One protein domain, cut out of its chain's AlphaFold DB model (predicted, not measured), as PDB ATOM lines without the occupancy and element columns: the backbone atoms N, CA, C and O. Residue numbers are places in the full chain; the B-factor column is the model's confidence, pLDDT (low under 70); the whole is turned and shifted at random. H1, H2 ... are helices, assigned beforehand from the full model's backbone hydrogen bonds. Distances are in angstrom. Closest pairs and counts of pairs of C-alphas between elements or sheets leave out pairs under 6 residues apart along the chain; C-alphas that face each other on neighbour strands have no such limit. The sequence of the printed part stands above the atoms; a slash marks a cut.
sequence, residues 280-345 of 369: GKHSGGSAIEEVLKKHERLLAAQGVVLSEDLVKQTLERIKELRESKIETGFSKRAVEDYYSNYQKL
ATOM      1  N   GLY A 280      36.954 -14.931  18.354       84.69
ATOM      2  CA  GLY A 280      37.129 -16.357  18.126       84.69
ATOM      3  C   GLY A 280      36.451 -16.845  16.848       84.69
ATOM      4  O   GLY A 280      36.259 -16.101  15.885       84.69
ATOM      5  N   LYS A 281      36.109 -18.136  16.826       83.62
ATOM      6  CA  LYS A 281      35.576 -18.816  15.638       83.62
ATOM      7  C   LYS A 281      34.211 -18.264  15.217       83.62
ATOM      8  O   LYS A 281      33.892 -18.277  14.028       83.62
ATOM      9  N   HIS A 282      33.437 -17.753  16.175       83.88
ATOM     10  CA  HIS A 282      32.080 -17.245  15.970       83.88
ATOM     11  C   HIS A 282      32.001 -15.718  15.831       83.88
ATOM     12  O   HIS A 282      30.904 -15.164  15.721       83.88
ATOM     13  N   SER A 283      33.144 -15.028  15.809       83.62
ATOM     14  CA  SER A 283      33.175 -13.578  15.637       83.62
ATOM     15  C   SER A 283      32.691 -13.141  14.256       83.62
ATOM     16  O   SER A 283      32.921 -13.808  13.244       83.62
ATOM     17  N   GLY A 284      32.011 -11.995  14.228       83.69
ATOM     18  CA  GLY A 284      31.586 -11.314  13.005       83.69
ATOM     19  C   GLY A 284      32.476 -10.117  12.676       83.69
ATOM     20  O   GLY A 284      33.117  -9.552  13.563       83.69
ATOM     21  N   GLY A 285      32.482  -9.707  11.403       83.38
ATOM     22  CA  GLY A 285      33.269  -8.564  10.929       83.38
ATOM     23  C   GLY A 285      32.921  -7.255  11.640       83.38
ATOM     24  O   GLY A 285      33.824  -6.534  12.038       83.38
ATOM     25  N   SER A 286      31.637  -6.999  11.912       80.12
ATOM     26  CA  SER A 286      31.180  -5.756  12.555       80.12
ATOM     27  C   SER A 286      31.760  -5.537  13.957       80.12
ATOM     28  O   SER A 286      32.083  -4.414  14.324       80.12
ATOM     29  N   ALA A 287      31.949  -6.604  14.741       77.94
ATOM     30  CA  ALA A 287      32.545  -6.496  16.073       77.94
ATOM     31  C   ALA A 287      34.033  -6.120  16.004       77.94
ATOM     32  O   ALA A 287      34.529  -5.360  16.832       77.94
ATOM     33  N   ILE A 288      34.740  -6.652  15.003       83.81
ATOM     34  CA  ILE A 288      36.140  -6.313  14.735       83.81
ATOM     35  C   ILE A 288      36.227  -4.875  14.236       83.81
ATOM     36  O   ILE A 288      37.028  -4.103  14.751       83.81
ATOM     37  N   GLU A 289      35.384  -4.509  13.273       85.94
ATOM     38  CA  GLU A 289      35.330  -3.170  12.698       85.94
ATOM     39  C   GLU A 289      35.151  -2.100  13.777       85.94
ATOM     40  O   GLU A 289      35.898  -1.125  13.786       85.94
ATOM     41  N   GLU A 290      34.246  -2.301  14.741       80.06
ATOM     42  CA  GLU A 290      34.067  -1.320  15.814       80.06
ATOM     43  C   GLU A 290      35.236  -1.238  16.792       80.06
ATOM     44  O   GLU A 290      35.587  -0.145  17.242       80.06
ATOM     45  N   VAL A 291      35.912  -2.351  17.089       83.38
ATOM     46  CA  VAL A 291      37.161  -2.286  17.861       83.38
ATOM     47  C   VAL A 291      38.228  -1.515  17.089       83.38
ATOM     48  O   VAL A 291      38.899  -0.656  17.661       83.38
ATOM     49  N   LEU A 292      38.367  -1.768  15.789       87.62
ATOM     50  CA  LEU A 292      39.332  -1.060  14.957       87.62
ATOM     51  C   LEU A 292      39.017   0.443  14.874       87.62
ATOM     52  O   LEU A 292      39.921   1.250  15.083       87.62
ATOM     53  N   LYS A 293      37.750   0.832  14.677       85.81
ATOM     54  CA  LYS A 293      37.299   2.237  14.705       85.81
ATOM     55  C   LYS A 293      37.555   2.897  16.058       85.81
ATOM     56  O   LYS A 293      38.119   3.988  16.124       85.81
ATOM     57  N   LYS A 294      37.229   2.220  17.163       82.31
ATOM     58  CA  LYS A 294      37.499   2.716  18.525       82.31
ATOM     59  C   LYS A 294      38.986   3.014  18.751       82.31
ATOM     60  O   LYS A 294      39.326   3.925  19.508       82.31
ATOM     61  N   HIS A 295      39.869   2.265  18.093       86.25
ATOM     62  CA  HIS A 295      41.320   2.416  18.178       86.25
ATOM     63  C   HIS A 295      41.945   3.073  16.935       86.25
ATOM     64  O   HIS A 295      43.165   3.029  16.772       86.25
ATOM     65  N   GLU A 296      41.157   3.753  16.099       88.50
ATOM     66  CA  GLU A 296      41.613   4.306  14.818       88.50
ATOM     67  C   GLU A 296      42.804   5.256  14.976       88.50
ATOM     68  O   GLU A 296      43.772   5.157  14.233       88.50
ATOM     69  N   ARG A 297      42.806   6.123  15.997       86.69
ATOM     70  CA  ARG A 297      43.939   7.033  16.259       86.69
ATOM     71  C   ARG A 297      45.251   6.294  16.530       86.69
ATOM     72  O   ARG A 297      46.304   6.736  16.077       86.69
ATOM     73  N   LEU A 298      45.191   5.193  17.281       91.00
ATOM     74  CA  LEU A 298      46.357   4.361  17.591       91.00
ATOM     75  C   LEU A 298      46.872   3.671  16.324       91.00
ATOM     76  O   LEU A 298      48.076   3.629  16.087       91.00
ATOM     77  N   LEU A 299      45.950   3.154  15.513       90.06
ATOM     78  CA  LEU A 299      46.245   2.468  14.259       90.06
ATOM     79  C   LEU A 299      46.828   3.436  13.217       90.06
ATOM     80  O   LEU A 299      47.872   3.151  12.630       90.06
ATOM     81  N   ALA A 300      46.246   4.626  13.072       90.44
ATOM     82  CA  ALA A 300      46.721   5.667  12.166       90.44
ATOM     83  C   ALA A 300      48.129   6.164  12.531       90.44
ATOM     84  O   ALA A 300      48.953   6.375  11.644       90.44
ATOM     85  N   ALA A 301      48.450   6.286  13.827       92.56
ATOM     86  CA  ALA A 301      49.801   6.626  14.285       92.56
ATOM     87  C   ALA A 301      50.861   5.575  13.893       92.56
ATOM     88  O   ALA A 301      52.044   5.895  13.818       92.56
ATOM     89  N   GLN A 302      50.435   4.338  13.621       93.38
ATOM     90  CA  GLN A 302      51.264   3.235  13.122       93.38
ATOM     91  C   GLN A 302      51.172   3.077  11.590       93.38
ATOM     92  O   GLN A 302      51.675   2.102  11.038       93.38
ATOM     93  N   GLY A 303      50.517   4.011  10.889       91.75
ATOM     94  CA  GLY A 303      50.332   3.969   9.436       91.75
ATOM     95  C   GLY A 303      49.278   2.968   8.951       91.75
ATOM     96  O   GLY A 303      49.234   2.664   7.761       91.75
ATOM     97  N   VAL A 304      48.431   2.446   9.842       92.06
ATOM     98  CA  VAL A 304      47.356   1.512   9.488       92.06
ATOM     99  C   VAL A 304      46.116   2.292   9.060       92.06
ATOM    100  O   VAL A 304      45.602   3.119   9.813       92.06
ATOM    101  N   VAL A 305      45.616   1.995   7.861       90.31
ATOM    102  CA  VAL A 305      44.367   2.549   7.321       90.31
ATOM    103  C   VAL A 305      43.269   1.498   7.437       90.31
ATOM    104  O   VAL A 305      43.455   0.354   7.023       90.31
ATOM    105  N   LEU A 306      42.126   1.887   7.998       90.31
ATOM    106  CA  LEU A 306      40.969   1.005   8.120       90.31
ATOM    107  C   LEU A 306      40.337   0.754   6.745       90.31
ATOM    108  O   LEU A 306      40.081   1.688   5.989       90.31
ATOM    109  N   SER A 307      40.077  -0.513   6.431       92.50
ATOM    110  CA  SER A 307      39.385  -0.936   5.212       92.50
ATOM    111  C   SER A 307      38.568  -2.204   5.471       92.50
ATOM    112  O   SER A 307      38.868  -2.968   6.392       92.50
ATOM    113  N   GLU A 308      37.549  -2.452   4.645       90.50
ATOM    114  CA  GLU A 308      36.761  -3.695   4.711       90.50
ATOM    115  C   GLU A 308      37.641  -4.941   4.530       90.50
ATOM    116  O   GLU A 308      37.449  -5.957   5.201       90.50
ATOM    117  N   ASP A 309      38.654  -4.848   3.665       93.25
ATOM    118  CA  ASP A 309      39.600  -5.933   3.419       93.25
ATOM    119  C   ASP A 309      40.462  -6.226   4.659       93.25
ATOM    120  O   ASP A 309      40.618  -7.386   5.041       93.25
ATOM    121  N   LEU A 310      40.924  -5.191   5.373       92.00
ATOM    122  CA  LEU A 310      41.653  -5.357   6.634       92.00
ATOM    123  C   LEU A 310      40.791  -6.048   7.701       92.00
ATOM    124  O   LEU A 310      41.280  -6.934   8.407       92.00
ATOM    125  N   VAL A 311      39.509  -5.679   7.813       90.62
ATOM    126  CA  VAL A 311      38.558  -6.333   8.731       90.62
ATOM    127  C   VAL A 311      38.417  -7.815   8.383       90.62
ATOM    128  O   VAL A 311      38.505  -8.667   9.272       90.62
ATOM    129  N   LYS A 312      38.243  -8.140   7.095       91.25
ATOM    130  CA  LYS A 312      38.100  -9.521   6.620       91.25
ATOM    131  C   LYS A 312      39.352 -10.356   6.892       91.25
ATOM    132  O   LYS A 312      39.237 -11.432   7.478       91.25
ATOM    133  N   GLN A 313      40.534  -9.845   6.544       93.31
ATOM    134  CA  GLN A 313      41.808 -10.523   6.800       93.31
ATOM    135  C   GLN A 313      42.042 -10.740   8.301       93.31
ATOM    136  O   GLN A 313      42.455 -11.819   8.728       93.31
ATOM    137  N   THR A 314      41.724  -9.738   9.127       92.19
ATOM    138  CA  THR A 314      41.828  -9.841  10.590       92.19
ATOM    139  C   THR A 314      40.899 -10.931  11.127       92.19
ATOM    140  O   THR A 314      41.313 -11.737  11.961       92.19
ATOM    141  N   LEU A 315      39.661 -11.002  10.628       89.56
ATOM    142  CA  LEU A 315      38.695 -12.028  11.017       89.56
ATOM    143  C   LEU A 315      39.162 -13.439  10.642       89.56
ATOM    144  O   LEU A 315      39.067 -14.349  11.466       89.56
ATOM    145  N   GLU A 316      39.659 -13.631   9.419       92.12
ATOM    146  CA  GLU A 316      40.225 -14.912   8.974       92.12
ATOM    147  C   GLU A 316      41.401 -15.317   9.869       92.12
ATOM    148  O   GLU A 316      41.415 -16.425  10.411       92.12
ATOM    149  N   ARG A 317      42.311 -14.381  10.161       92.94
ATOM    150  CA  ARG A 317      43.464 -14.650  11.020       92.94
ATOM    151  C   ARG A 317      43.080 -14.996  12.460       92.94
ATOM    152  O   ARG A 317      43.703 -15.866  13.066       92.94
ATOM    153  N   ILE A 318      42.052 -14.354  13.018       91.00
ATOM    154  CA  ILE A 318      41.504 -14.689  14.345       91.00
ATOM    155  C   ILE A 318      40.992 -16.136  14.373       91.00
ATOM    156  O   ILE A 318      41.247 -16.860  15.341       91.00
ATOM    157  N   LYS A 319      40.302 -16.575  13.312       89.50
ATOM    158  CA  LYS A 319      39.777 -17.945  13.200       89.50
ATOM    159  C   LYS A 319      40.907 -18.972  13.142       89.50
ATOM    160  O   LYS A 319      40.898 -19.912  13.935       89.50
ATOM    161  N   GLU A 320      41.913 -18.739  12.303       90.50
ATOM    162  CA  GLU A 320      43.107 -19.593  12.213       90.50
ATOM    163  C   GLU A 320      43.852 -19.687  13.553       90.50
ATOM    164  O   GLU A 320      44.219 -20.774  14.003       90.50
ATOM    165  N   LEU A 321      44.046 -18.554  14.240       88.25
ATOM    166  CA  LEU A 321      44.698 -18.519  15.552       88.25
ATOM    167  C   LEU A 321      43.935 -19.345  16.592       88.25
ATOM    168  O   LEU A 321      44.552 -19.990  17.447       88.25
ATOM    169  N   ARG A 322      42.598 -19.329  16.548       85.50
ATOM    170  CA  ARG A 322      41.781 -20.131  17.461       85.50
ATOM    171  C   ARG A 322      41.950 -21.626  17.197       85.50
ATOM    172  O   ARG A 322      42.061 -22.377  18.164       85.50
ATOM    173  N   GLU A 323      41.996 -22.038  15.936       85.56
ATOM    174  CA  GLU A 323      42.182 -23.441  15.544       85.56
ATOM    175  C   GLU A 323      43.580 -23.949  15.922       85.56
ATOM    176  O   GLU A 323      43.701 -24.966  16.605       85.56
ATOM    177  N   SER A 324      44.622 -23.160  15.658       86.25
ATOM    178  CA  SER A 324      45.997 -23.501  16.045       86.25
ATOM    179  C   SER A 324      46.177 -23.668  17.568       86.25
ATOM    180  O   SER A 324      46.897 -24.555  18.038       86.25
ATOM    181  N   LYS A 325      45.477 -22.874  18.394       81.69
ATOM    182  CA  LYS A 325      45.494 -23.039  19.864       81.69
ATOM    183  C   LYS A 325      44.896 -24.369  20.336       81.69
ATOM    184  O   LYS A 325      45.236 -24.837  21.423       81.69
ATOM    185  N   ILE A 326      43.992 -24.960  19.560       79.12
ATOM    186  CA  ILE A 326      43.429 -26.282  19.855       79.12
ATOM    187  C   ILE A 326      44.451 -27.362  19.479       79.12
ATOM    188  O   ILE A 326      44.743 -28.227  20.302       79.12
ATOM    189  N   GLU A 327      45.050 -27.262  18.290       79.94
ATOM    190  CA  GLU A 327      46.048 -28.216  17.779       79.94
ATOM    191  C   GLU A 327      47.313 -28.296  18.645       79.94
ATOM    192  O   GLU A 327      47.865 -29.374  18.850       79.94
ATOM    193  N   THR A 328      47.744 -27.174  19.225       81.06
ATOM    194  CA  THR A 328      48.928 -27.105  20.108       81.06
ATOM    195  C   THR A 328      48.722 -27.751  21.485       81.06
ATOM    196  O   THR A 328      49.640 -27.764  22.306       81.06
ATOM    197  N   GLY A 329      47.533 -28.292  21.770       76.50
ATOM    198  CA  GLY A 329      47.244 -29.022  23.007       76.50
ATOM    199  C   GLY A 329      47.135 -28.146  24.260       76.50
ATOM    200  O   GLY A 329      46.977 -28.688  25.354       76.50
ATOM    201  N   PHE A 330      47.165 -26.813  24.126       76.94
ATOM    202  CA  PHE A 330      47.027 -25.865  25.240       76.94
ATOM    203  C   PHE A 330      45.793 -26.171  26.102       76.94
ATOM    204  O   PHE A 330      45.884 -26.237  27.325       76.94
ATOM    205  N   SER A 331      44.653 -26.435  25.455       79.00
ATOM    206  CA  SER A 331      43.396 -26.754  26.144       79.00
ATOM    207  C   SER A 331      43.476 -28.064  26.930       79.00
ATOM    208  O   SER A 331      42.937 -28.150  28.026       79.00
ATOM    209  N   LYS A 332      44.174 -29.076  26.396       83.50
ATOM    210  CA  LYS A 332      44.354 -30.364  27.073       83.50
ATOM    211  C   LYS A 332      45.212 -30.196  28.327       83.50
ATOM    212  O   LYS A 332      44.790 -30.611  29.400       83.50
ATOM    213  N   ARG A 333      46.358 -29.518  28.204       86.38
ATOM    214  CA  ARG A 333      47.271 -29.288  29.330       86.38
ATOM    215  C   ARG A 333      46.606 -28.488  30.450       86.38
ATOM    216  O   ARG A 333      46.708 -28.875  31.600       86.38
ATOM    217  N   ALA A 334      45.865 -27.428  30.116       86.25
ATOM    218  CA  ALA A 334      45.150 -26.632  31.114       86.25
ATOM    219  C   ALA A 334      44.140 -27.466  31.926       86.25
ATOM    220  O   ALA A 334      44.010 -27.280  33.133       86.25
ATOM    221  N   VAL A 335      43.441 -28.401  31.271       87.06
ATOM    222  CA  VAL A 335      42.503 -29.320  31.934       87.06
ATOM    223  C   VAL A 335      43.246 -30.335  32.808       87.06
ATOM    224  O   VAL A 335      42.835 -30.580  33.941       87.06
ATOM    225  N   GLU A 336      44.343 -30.906  32.312       90.00
ATOM    226  CA  GLU A 336      45.176 -31.852  33.067       90.00
ATOM    227  C   GLU A 336      45.792 -31.201  34.314       90.00
ATOM    228  O   GLU A 336      45.695 -31.761  35.406       90.00
ATOM    229  N   ASP A 337      46.350 -29.995  34.177       89.19
ATOM    230  CA  ASP A 337      46.925 -29.222  35.282       89.19
ATOM    231  C   ASP A 337      45.863 -28.904  36.343       89.19
ATOM    232  O   ASP A 337      46.109 -29.051  37.541       89.19
ATOM    233  N   TYR A 338      44.657 -28.518  35.908       89.00
ATOM    234  CA  TYR A 338      43.532 -28.260  36.804       89.00
ATOM    235  C   TYR A 338      43.177 -29.488  37.651       89.00
ATOM    236  O   TYR A 338      43.190 -29.408  38.880       89.00
ATOM    237  N   TYR A 339      42.896 -30.632  37.018       88.94
ATOM    238  CA  TYR A 339      42.501 -31.837  37.754       88.94
ATOM    239  C   TYR A 339      43.648 -32.408  38.591       88.94
ATOM    240  O   TYR A 339      43.397 -32.897  39.692       88.94
ATOM    241  N   SER A 340      44.896 -32.289  38.126       87.75
ATOM    242  CA  SER A 340      46.067 -32.674  38.918       87.75
ATOM    243  C   SER A 340      46.178 -31.848  40.197       87.75
ATOM    244  O   SER A 340      46.445 -32.402  41.261       87.75
ATOM    245  N   ASN A 341      45.957 -30.533  40.118       87.19
ATOM    246  CA  ASN A 341      45.979 -29.662  41.290       87.19
ATOM    247  C   ASN A 341      44.795 -29.935  42.220       87.19
ATOM    248  O   ASN A 341      44.988 -30.042  43.427       87.19
ATOM    249  N   TYR A 342      43.594 -30.108  41.665       86.50
ATOM    250  CA  TYR A 342      42.390 -30.399  42.441       86.50
ATOM    251  C   TYR A 342      42.528 -31.692  43.259       86.50
ATOM    252  O   TYR A 342      42.226 -31.711  44.449       86.50
ATOM    253  N   GLN A 343      43.048 -32.762  42.652       85.31
ATOM    254  CA  GLN A 343      43.259 -34.047  43.333       85.31
ATOM    255  C   GLN A 343      44.292 -33.970  44.467       85.31
ATOM    256  O   GLN A 343      44.207 -34.743  45.414       85.31
ATOM    257  N   LYS A 344      45.234 -33.020  44.402       84.88
ATOM    258  CA  LYS A 344      46.269 -32.792  45.425       84.88
ATOM    259  C   LYS A 344      45.811 -31.903  46.587       84.88
ATOM    260  O   LYS A 344      46.603 -31.655  47.491       84.88
ATOM    261  N   LEU A 345      44.574 -31.393  46.569       84.88
ATOM    262  CA  LEU A 345      44.027 -30.621  47.694       84.88
ATOM    263  C   LEU A 345      43.821 -31.492  48.945       84.88
ATOM    264  O   LEU A 345      43.869 -30.979  50.060       84.88
TER     265      LEU A 345
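Overview. This is residues 280 to 345 of the 369 residues of the protein "Pyruvate carboxyltransferase domain-containing protein" of Acidobacteria bacterium (UniProt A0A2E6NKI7). A long helix, H3, makes a spine with a small head at one end and a free arm at the other: H1 crosses the early part of H3 steeply, short H2 turns off beyond the end of H1, and H4 sticks out past the far end of H3 at an angle. The head is loose, with H1 and H3 as its one touching pair of helices, while residues 280 to 284 run beside H3. The printed part has 66 residues with four named helices, H1, H2, H3 and H4 in chain order, and no named strand; its class is all helix. The whole is extended, with a radius of gyration of the C-alphas of 17.6 A and spans of 51 by 20 by 18 A.

Arrangement. H3, residues 308 to 327, touches H1, residues 285 to 294, with its residues 311 to 315 alone; the closest C-alphas, those of Glu 289 and Val 311, are 6.0 A apart. The two run opposite ways at a steep tilt of 69.8 degrees, only just short of about perpendicular. H2, residues 296 to 301, is close to H1 but not clearly touching, the closest C-alphas being those of Leu 292 and Leu 299 at 7.8 A. H2 and H3 are apart. H4, residues 330 to 343, is close to H3 but not clearly touching, with C-alphas 325 and 331 the closest at 7.6 A, and they run the same way at a steep tilt of 45 degrees. H4 is apart from H1 and H2. Each O i to N i+4 pair is within hydrogen-bond range in H1, H2 and H4, and 15 of 16 are in H3.

Along the chain. H3 is 29.3 A long, from C-alpha 308 at (36.761, -3.695, 4.711). H4 spans 20.2 A and ends at C-alpha 343, (43.259, -34.047, 43.333). H1, 14.2 A long, begins at C-alpha 285, (33.269, -8.564, 10.929), and H2 measures 8.5 A.

Size, cuts and confidence. The farthest C-alphas, Val 305 and Leu 345, are 52.3 A apart. Residues 297 to 303 and 324 to 345 stand free. The printed part has no cut and no long link, and no printed residue is under 70 in pLDDT.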